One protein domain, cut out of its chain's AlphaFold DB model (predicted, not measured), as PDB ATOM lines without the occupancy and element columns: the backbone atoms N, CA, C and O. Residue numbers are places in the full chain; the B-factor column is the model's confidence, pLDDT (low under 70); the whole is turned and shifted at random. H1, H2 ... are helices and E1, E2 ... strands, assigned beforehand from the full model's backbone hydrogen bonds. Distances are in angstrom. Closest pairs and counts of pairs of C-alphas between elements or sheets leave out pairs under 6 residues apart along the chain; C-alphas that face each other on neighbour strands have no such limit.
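What this domain is: This is residues 15 to 63 of the 563 residues of the protein "RNA helicase" of Peniophora sp. CONT (UniProt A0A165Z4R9). A tiny two-stranded hairpin, E1 and E2, has the short helix H2 folded back next to it at one end of an elongated model, while the small helix H1 and a long loop, residues 27 to 40, make the other end. The printed part has 49 residues, with H1, E1, E2 and H2 in that order along the chain; the sheet, in the order E1 - E2, is antiparallel. The class is mixed, helices and strands, though under half of the residues are in named elements. The whole is only just loose, close to compact, with a radius of gyration of the C-alphas of 11.9 A and spans of 37 by 20 by 11 A.

Where its parts are: H1, residues 21 to 26, begins at C-alpha 21 at (-16.500, 25.005, -10.217) and is 8.7 A long from first to last C-alpha. E1, residues 41 to 43, is 7.2 A long. E2, residues 48 to 50, is 6.8 A long. H2, residues 53 to 60, is 10.4 A long and ends at C-alpha 60 at (-6.897, 38.023, -29.015).

How they stand to each other: E1 and E2 form a hairpin, antiparallel at 155 degrees between their directions. N 41 and O 50, at 3.0 A, and N 50 and O 41, at 2.8 A, are within hydrogen-bond range. The closest C-alphas of E1 and H2, those of Leu 41 and Leu 56, are 7.0 A apart. The closest of E2 and H2, those of Phe 50 and Leu 56, are 6.1 A apart. H1 is apart from E2 and from H2. In H1 and H2 every O i to N i+4 pair is within hydrogen-bond range.

The domain as a whole: The two C-alphas farthest apart, those of Thr 32 and Arg 63, are 38.1 A apart. The printed part has no cut. The link from H1 to E1, 14 residues, is long; those from E1 to E2 and from E2 to H2 are tight. The mean pLDDT of the printed part is 78.0, and residues 15 to 17 and residue 32 are under 70.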
ATOM      1  N   SER A  15      -1.057  29.009 -16.495       46.56
ATOM      2  CA  SER A  15      -0.505  29.140 -15.144       46.56
ATOM      3  C   SER A  15      -1.264  30.212 -14.353       46.56
ATOM      4  O   SER A  15      -0.710  31.228 -13.940       46.56
ATOM      5  N   GLY A  16      -2.569  30.014 -14.199       54.84
ATOM      6  CA  GLY A  16      -3.435  30.769 -13.301       54.84
ATOM      7  C   GLY A  16      -4.291  29.799 -12.486       54.84
ATOM      8  O   GLY A  16      -4.470  28.652 -12.907       54.84
ATOM      9  N   PRO A  17      -4.821  30.215 -11.323       64.75
ATOM     10  CA  PRO A  17      -5.711  29.365 -10.543       64.75
ATOM     11  C   PRO A  17      -6.908  28.931 -11.407       64.75
ATOM     12  O   PRO A  17      -7.453  29.753 -12.157       64.75
ATOM     13  N   PRO A  18      -7.316  27.649 -11.351       76.94
ATOM     14  CA  PRO A  18      -8.455  27.171 -12.120       76.94
ATOM     15  C   PRO A  18      -9.727  27.935 -11.740       76.94
ATOM     16  O   PRO A  18      -9.870  28.417 -10.614       76.94
ATOM     17  N   LEU A  19     -10.646  28.070 -12.700       80.75
ATOM     18  CA  LEU A  19     -11.922  28.746 -12.475       80.75
ATOM     19  C   LEU A  19     -12.758  27.963 -11.451       80.75
ATOM     20  O   LEU A  19     -12.813  26.734 -11.502       80.75
ATOM     21  N   CYS A  20     -13.420  28.675 -10.540       84.88
ATOM     22  CA  CYS A  20     -14.273  28.080  -9.514       84.88
ATOM     23  C   CYS A  20     -15.386  27.214 -10.133       84.88
ATOM     24  O   CYS A  20     -16.158  27.671 -10.981       84.88
ATOM     25  N   ARG A  21     -15.501  25.953  -9.691       84.88
ATOM     26  CA  ARG A  21     -16.500  25.005 -10.217       84.88
ATOM     27  C   ARG A  21     -17.927  25.392  -9.834       84.88
ATOM     28  O   ARG A  21     -18.835  25.229 -10.643       84.88
ATOM     29  N   THR A  22     -18.128  25.923  -8.629       83.56
ATOM     30  CA  THR A  22     -19.441  26.422  -8.191       83.56
ATOM     31  C   THR A  22     -19.885  27.569  -9.088       83.56
ATOM     32  O   THR A  22     -20.969  27.501  -9.655       83.56
ATOM     33  N   LEU A  23     -18.995  28.534  -9.341       83.25
ATOM     34  CA  LEU A  23     -19.228  29.621 -10.291       83.25
ATOM     35  C   LEU A  23     -19.605  29.097 -11.686       83.25
ATOM     36  O   LEU A  23     -20.537  29.619 -12.286       83.25
ATOM     37  N   GLN A  24     -18.933  28.058 -12.191       82.31
ATOM     38  CA  GLN A  24     -19.259  27.461 -13.494       82.31
ATOM     39  C   GLN A  24     -20.663  26.853 -13.572       82.31
ATOM     40  O   GLN A  24     -21.274  26.871 -14.637       82.31
ATOM     41  N   LEU A  25     -21.149  26.285 -12.468       80.25
ATOM     42  CA  LEU A  25     -22.420  25.563 -12.428       80.25
ATOM     43  C   LEU A  25     -23.605  26.466 -12.092       80.25
ATOM     44  O   LEU A  25     -24.699  26.240 -12.596       80.25
ATOM     45  N   THR A  26     -23.401  27.460 -11.229       77.69
ATOM     46  CA  THR A  26     -24.495  28.278 -10.694       77.69
ATOM     47  C   THR A  26     -24.460  29.709 -11.210       77.69
ATOM     48  O   THR A  26     -25.521  30.309 -11.351       77.69
ATOM     49  N   GLY A  27     -23.271  30.249 -11.508       76.06
ATOM     50  CA  GLY A  27     -23.044  31.635 -11.928       76.06
ATOM     51  C   GLY A  27     -22.400  32.529 -10.858       76.06
ATOM     52  O   GLY A  27     -21.925  33.603 -11.209       76.06
ATOM     53  N   SER A  28     -22.310  32.085  -9.597       76.44
ATOM     54  CA  SER A  28     -21.643  32.792  -8.484       76.44
ATOM     55  C   SER A  28     -21.147  31.791  -7.431       76.44
ATOM     56  O   SER A  28     -21.602  30.647  -7.364       76.44
ATOM     57  N   CYS A  29     -20.194  32.208  -6.600       77.69
ATOM     58  CA  CYS A  29     -19.702  31.438  -5.465       77.69
ATOM     59  C   CYS A  29     -19.971  32.196  -4.156       77.69
ATOM     60  O   CYS A  29     -19.555  33.341  -3.987       77.69
ATOM     61  N   SER A  30     -20.659  31.548  -3.215       70.12
ATOM     62  CA  SER A  30     -20.967  32.113  -1.895       70.12
ATOM     63  C   SER A  30     -19.856  31.917  -0.860       70.12
ATOM     64  O   SER A  30     -19.973  32.443   0.245       70.12
ATOM     65  N   ASP A  31     -18.809  31.157  -1.188       74.44
ATOM     66  CA  ASP A  31     -17.666  30.916  -0.309       74.44
ATOM     67  C   ASP A  31     -16.664  32.072  -0.418       74.44
ATOM     68  O   ASP A  31     -15.962  32.229  -1.417       74.44
ATOM     69  N   THR A  32     -16.606  32.884   0.635       66.56
ATOM     70  CA  THR A  32     -15.699  34.033   0.754       66.56
ATOM     71  C   THR A  32     -14.232  33.631   0.921       66.56
ATOM     72  O   THR A  32     -13.356  34.477   0.777       66.56
ATOM     73  N   SER A  33     -13.954  32.352   1.189       75.19
ATOM     74  CA  SER A  33     -12.614  31.769   1.330       75.19
ATOM     75  C   SER A  33     -12.198  30.889   0.144       75.19
ATOM     76  O   SER A  33     -11.179  30.197   0.197       75.19
ATOM     77  N   CYS A  34     -12.968  30.911  -0.948       76.31
ATOM     78  CA  CYS A  34     -12.733  30.056  -2.103       76.31
ATOM     79  C   CYS A  34     -11.386  30.371  -2.784       76.31
ATOM     80  O   CYS A  34     -11.158  31.469  -3.288       76.31
ATOM     81  N   ALA A  35     -10.508  29.365  -2.854       78.00
ATOM     82  CA  ALA A  35      -9.153  29.475  -3.406       78.00
ATOM     83  C   ALA A  35      -9.082  29.489  -4.951       78.00
ATOM     84  O   ALA A  35      -7.995  29.552  -5.530       78.00
ATOM     85  N   PHE A  36     -10.224  29.382  -5.636       82.00
ATOM     86  CA  PHE A  36     -10.313  29.323  -7.097       82.00
ATOM     87  C   PHE A  36     -10.592  30.701  -7.711       82.00
ATOM     88  O   PHE A  36     -11.136  31.592  -7.063       82.00
ATOM     89  N   SER A  37     -10.260  30.882  -8.994       78.31
ATOM     90  CA  SER A  37     -10.521  32.155  -9.673       78.31
ATOM     91  C   SER A  37     -12.021  32.385  -9.876       78.31
ATOM     92  O   SER A  37     -12.721  31.501 -10.380       78.31
ATOM     93  N   HIS A  38     -12.486  33.601  -9.582       78.88
ATOM     94  CA  HIS A  38     -13.816  34.100  -9.944       78.88
ATOM     95  C   HIS A  38     -13.791  35.115 -11.095       78.88
ATOM     96  O   HIS A  38     -14.845  35.490 -11.601       78.88
ATOM     97  N   ALA A  39     -12.600  35.513 -11.555       73.50
ATOM     98  CA  ALA A  39     -12.427  36.311 -12.761       73.50
ATOM     99  C   ALA A  39     -12.853  35.503 -13.996       73.50
ATOM    100  O   ALA A  39     -12.304  34.430 -14.267       73.50
ATOM    101  N   VAL A  40     -13.839  36.023 -14.732       78.06
ATOM    102  CA  VAL A  40     -14.396  35.394 -15.935       78.06
ATOM    103  C   VAL A  40     -14.234  36.339 -17.108       78.06
ATOM    104  O   VAL A  40     -15.047  37.230 -17.325       78.06
ATOM    105  N   LEU A  41     -13.199  36.091 -17.895       78.12
ATOM    106  CA  LEU A  41     -12.987  36.735 -19.183       78.12
ATOM    107  C   LEU A  41     -13.352  35.740 -20.283       78.12
ATOM    108  O   LEU A  41     -13.090  34.543 -20.151       78.12
ATOM    109  N   LYS A  42     -13.980  36.194 -21.370       83.50
ATOM    110  CA  LYS A  42     -14.451  35.298 -22.436       83.50
ATOM    111  C   LYS A  42     -14.156  35.842 -23.825       83.50
ATOM    112  O   LYS A  42     -14.246  37.034 -24.076       83.50
ATOM    113  N   CYS A  43     -13.871  34.931 -24.748       83.00
ATOM    114  CA  CYS A  43     -13.902  35.203 -26.175       83.00
ATOM    115  C   CYS A  43     -15.094  34.474 -26.799       83.00
ATOM    116  O   CYS A  43     -15.028  33.268 -27.056       83.00
ATOM    117  N   ASP A  44     -16.176  35.203 -27.079       80.12
ATOM    118  CA  ASP A  44     -17.390  34.649 -27.688       80.12
ATOM    119  C   ASP A  44     -17.162  34.100 -29.102       80.12
ATOM    120  O   ASP A  44     -17.819  33.139 -29.500       80.12
ATOM    121  N   LEU A  45     -16.204  34.646 -29.851       78.94
ATOM    122  CA  LEU A  45     -15.854  34.156 -31.187       78.94
ATOM    123  C   LEU A  45     -15.090  32.821 -31.133       78.94
ATOM    124  O   LEU A  45     -15.288  31.905 -31.942       78.94
ATOM    125  N   CYS A  46     -14.194  32.684 -30.154       80.00
ATOM    126  CA  CYS A  46     -13.388  31.481 -29.998       80.00
ATOM    127  C   CYS A  46     -14.038  30.412 -29.115       80.00
ATOM    128  O   CYS A  46     -13.636  29.254 -29.240       80.00
ATOM    129  N   LYS A  47     -15.062  30.779 -28.329       81.88
ATOM    130  CA  LYS A  47     -15.730  29.944 -27.318       81.88
ATOM    131  C   LYS A  47     -14.743  29.459 -26.249       81.88
ATOM    132  O   LYS A  47     -14.648  28.268 -25.970       81.88
ATOM    133  N   ILE A  48     -13.943  30.389 -25.717       82.50
ATOM    134  CA  ILE A  48     -12.907  30.123 -24.704       82.50
ATOM    135  C   ILE A  48     -13.067  31.112 -23.546       82.50
ATOM    136  O   ILE A  48     -13.331  32.291 -23.782       82.50
ATOM    137  N   THR A  49     -12.896  30.629 -22.317       82.62
ATOM    138  CA  THR A  49     -12.831  31.433 -21.090       82.62
ATOM    139  C   THR A  49     -11.404  31.534 -20.554       82.62
ATOM    140  O   THR A  49     -10.592  30.627 -20.737       82.62
ATOM    141  N   PHE A  50     -11.113  32.642 -19.880       81.81
ATOM    142  CA  PHE A  50      -9.813  32.993 -19.319       81.81
ATOM    143  C   PHE A  50      -9.988  33.495 -17.881       81.81
ATOM    144  O   PHE A  50     -10.999  34.115 -17.552       81.81
ATOM    145  N   THR A  51      -8.994  33.226 -17.036       79.94
ATOM    146  CA  THR A  51      -8.966  33.634 -15.620       79.94
ATOM    147  C   THR A  51      -8.105  34.878 -15.367       79.94
ATOM    148  O   THR A  51      -7.955  35.285 -14.222       79.94
ATOM    149  N   GLY A  52      -7.544  35.496 -16.415       75.12
ATOM    150  CA  GLY A  52      -6.726  36.707 -16.308       75.12
ATOM    151  C   GLY A  52      -6.587  37.455 -17.637       75.12
ATOM    152  O   GLY A  52      -6.617  36.832 -18.703       75.12
ATOM    153  N   GLN A  53      -6.455  38.783 -17.555       74.81
ATOM    154  CA  GLN A  53      -6.489  39.691 -18.711       74.81
ATOM    155  C   GLN A  53      -5.335  39.443 -19.684       74.81
ATOM    156  O   GLN A  53      -5.569  39.289 -20.877       74.81
ATOM    157  N   SER A  54      -4.117  39.241 -19.176       75.69
ATOM    158  CA  SER A  54      -2.938  38.937 -20.001       75.69
ATOM    159  C   SER A  54      -3.122  37.702 -20.896       75.69
ATOM    160  O   SER A  54      -2.659  37.673 -22.037       75.69
ATOM    161  N   TYR A  55      -3.837  36.681 -20.409       80.12
ATOM    162  CA  TYR A  55      -4.139  35.476 -21.184       80.12
ATOM    163  C   TYR A  55      -5.178  35.731 -22.276       80.12
ATOM    164  O   TYR A  55      -5.064  35.166 -23.368       80.12
ATOM    165  N   LEU A  56      -6.183  36.567 -21.992       81.94
ATOM    166  CA  LEU A  56      -7.147  37.003 -22.995       81.94
ATOM    167  C   LEU A  56      -6.439  37.834 -24.071       81.94
ATOM    168  O   LEU A  56      -6.589  37.522 -25.246       81.94
ATOM    169  N   ASP A  57      -5.612  38.808 -23.695       79.12
ATOM    170  CA  ASP A  57      -4.907  39.680 -24.640       79.12
ATOM    171  C   ASP A  57      -3.995  38.873 -25.573       79.12
ATOM    172  O   ASP A  57      -4.058  39.008 -26.798       79.12
ATOM    173  N   HIS A  58      -3.223  37.937 -25.012       82.56
ATOM    174  CA  HIS A  58      -2.412  37.014 -25.803       82.56
ATOM    175  C   HIS A  58      -3.272  36.156 -26.749       82.56
ATOM    176  O   HIS A  58      -2.900  35.899 -27.896       82.56
ATOM    177  N   HIS A  59      -4.451  35.718 -26.297       86.75
ATOM    178  CA  HIS A  59      -5.390  34.993 -27.146       86.75
ATOM    179  C   HIS A  59      -5.951  35.856 -28.284       86.75
ATOM    180  O   HIS A  59      -6.008  35.368 -29.416       86.75
ATOM    181  N   LEU A  60      -6.350  37.100 -28.015       83.56
ATOM    182  CA  LEU A  60      -6.897  38.023 -29.015       83.56
ATOM    183  C   LEU A  60      -5.870  38.326 -30.116       83.56
ATOM    184  O   LEU A  60      -6.222  38.404 -31.291       83.56
ATOM    185  N   GLN A  61      -4.587  38.380 -29.757       85.06
ATOM    186  CA  GLN A  61      -3.474  38.543 -30.698       85.06
ATOM    187  C   GLN A  61      -3.082  37.239 -31.418       85.06
ATOM    188  O   GLN A  61      -2.284  37.247 -32.357       85.06
ATOM    189  N   SER A  62      -3.629  36.091 -31.007       84.69
ATOM    190  CA  SER A  62      -3.260  34.807 -31.597       84.69
ATOM    191  C   SER A  62      -3.775  34.671 -33.032       84.69
ATOM    192  O   SER A  62      -4.918  35.004 -33.356       84.69
ATOM    193  N   ARG A  63      -2.966  34.047 -33.897       79.31
ATOM    194  CA  ARG A  63      -3.343  33.747 -35.292       79.31
ATOM    195  C   ARG A  63      -4.674  32.990 -35.402       79.31
ATOM    196  O   ARG A  63      -5.415  33.178 -36.358       79.31
TER     197      ARG A  63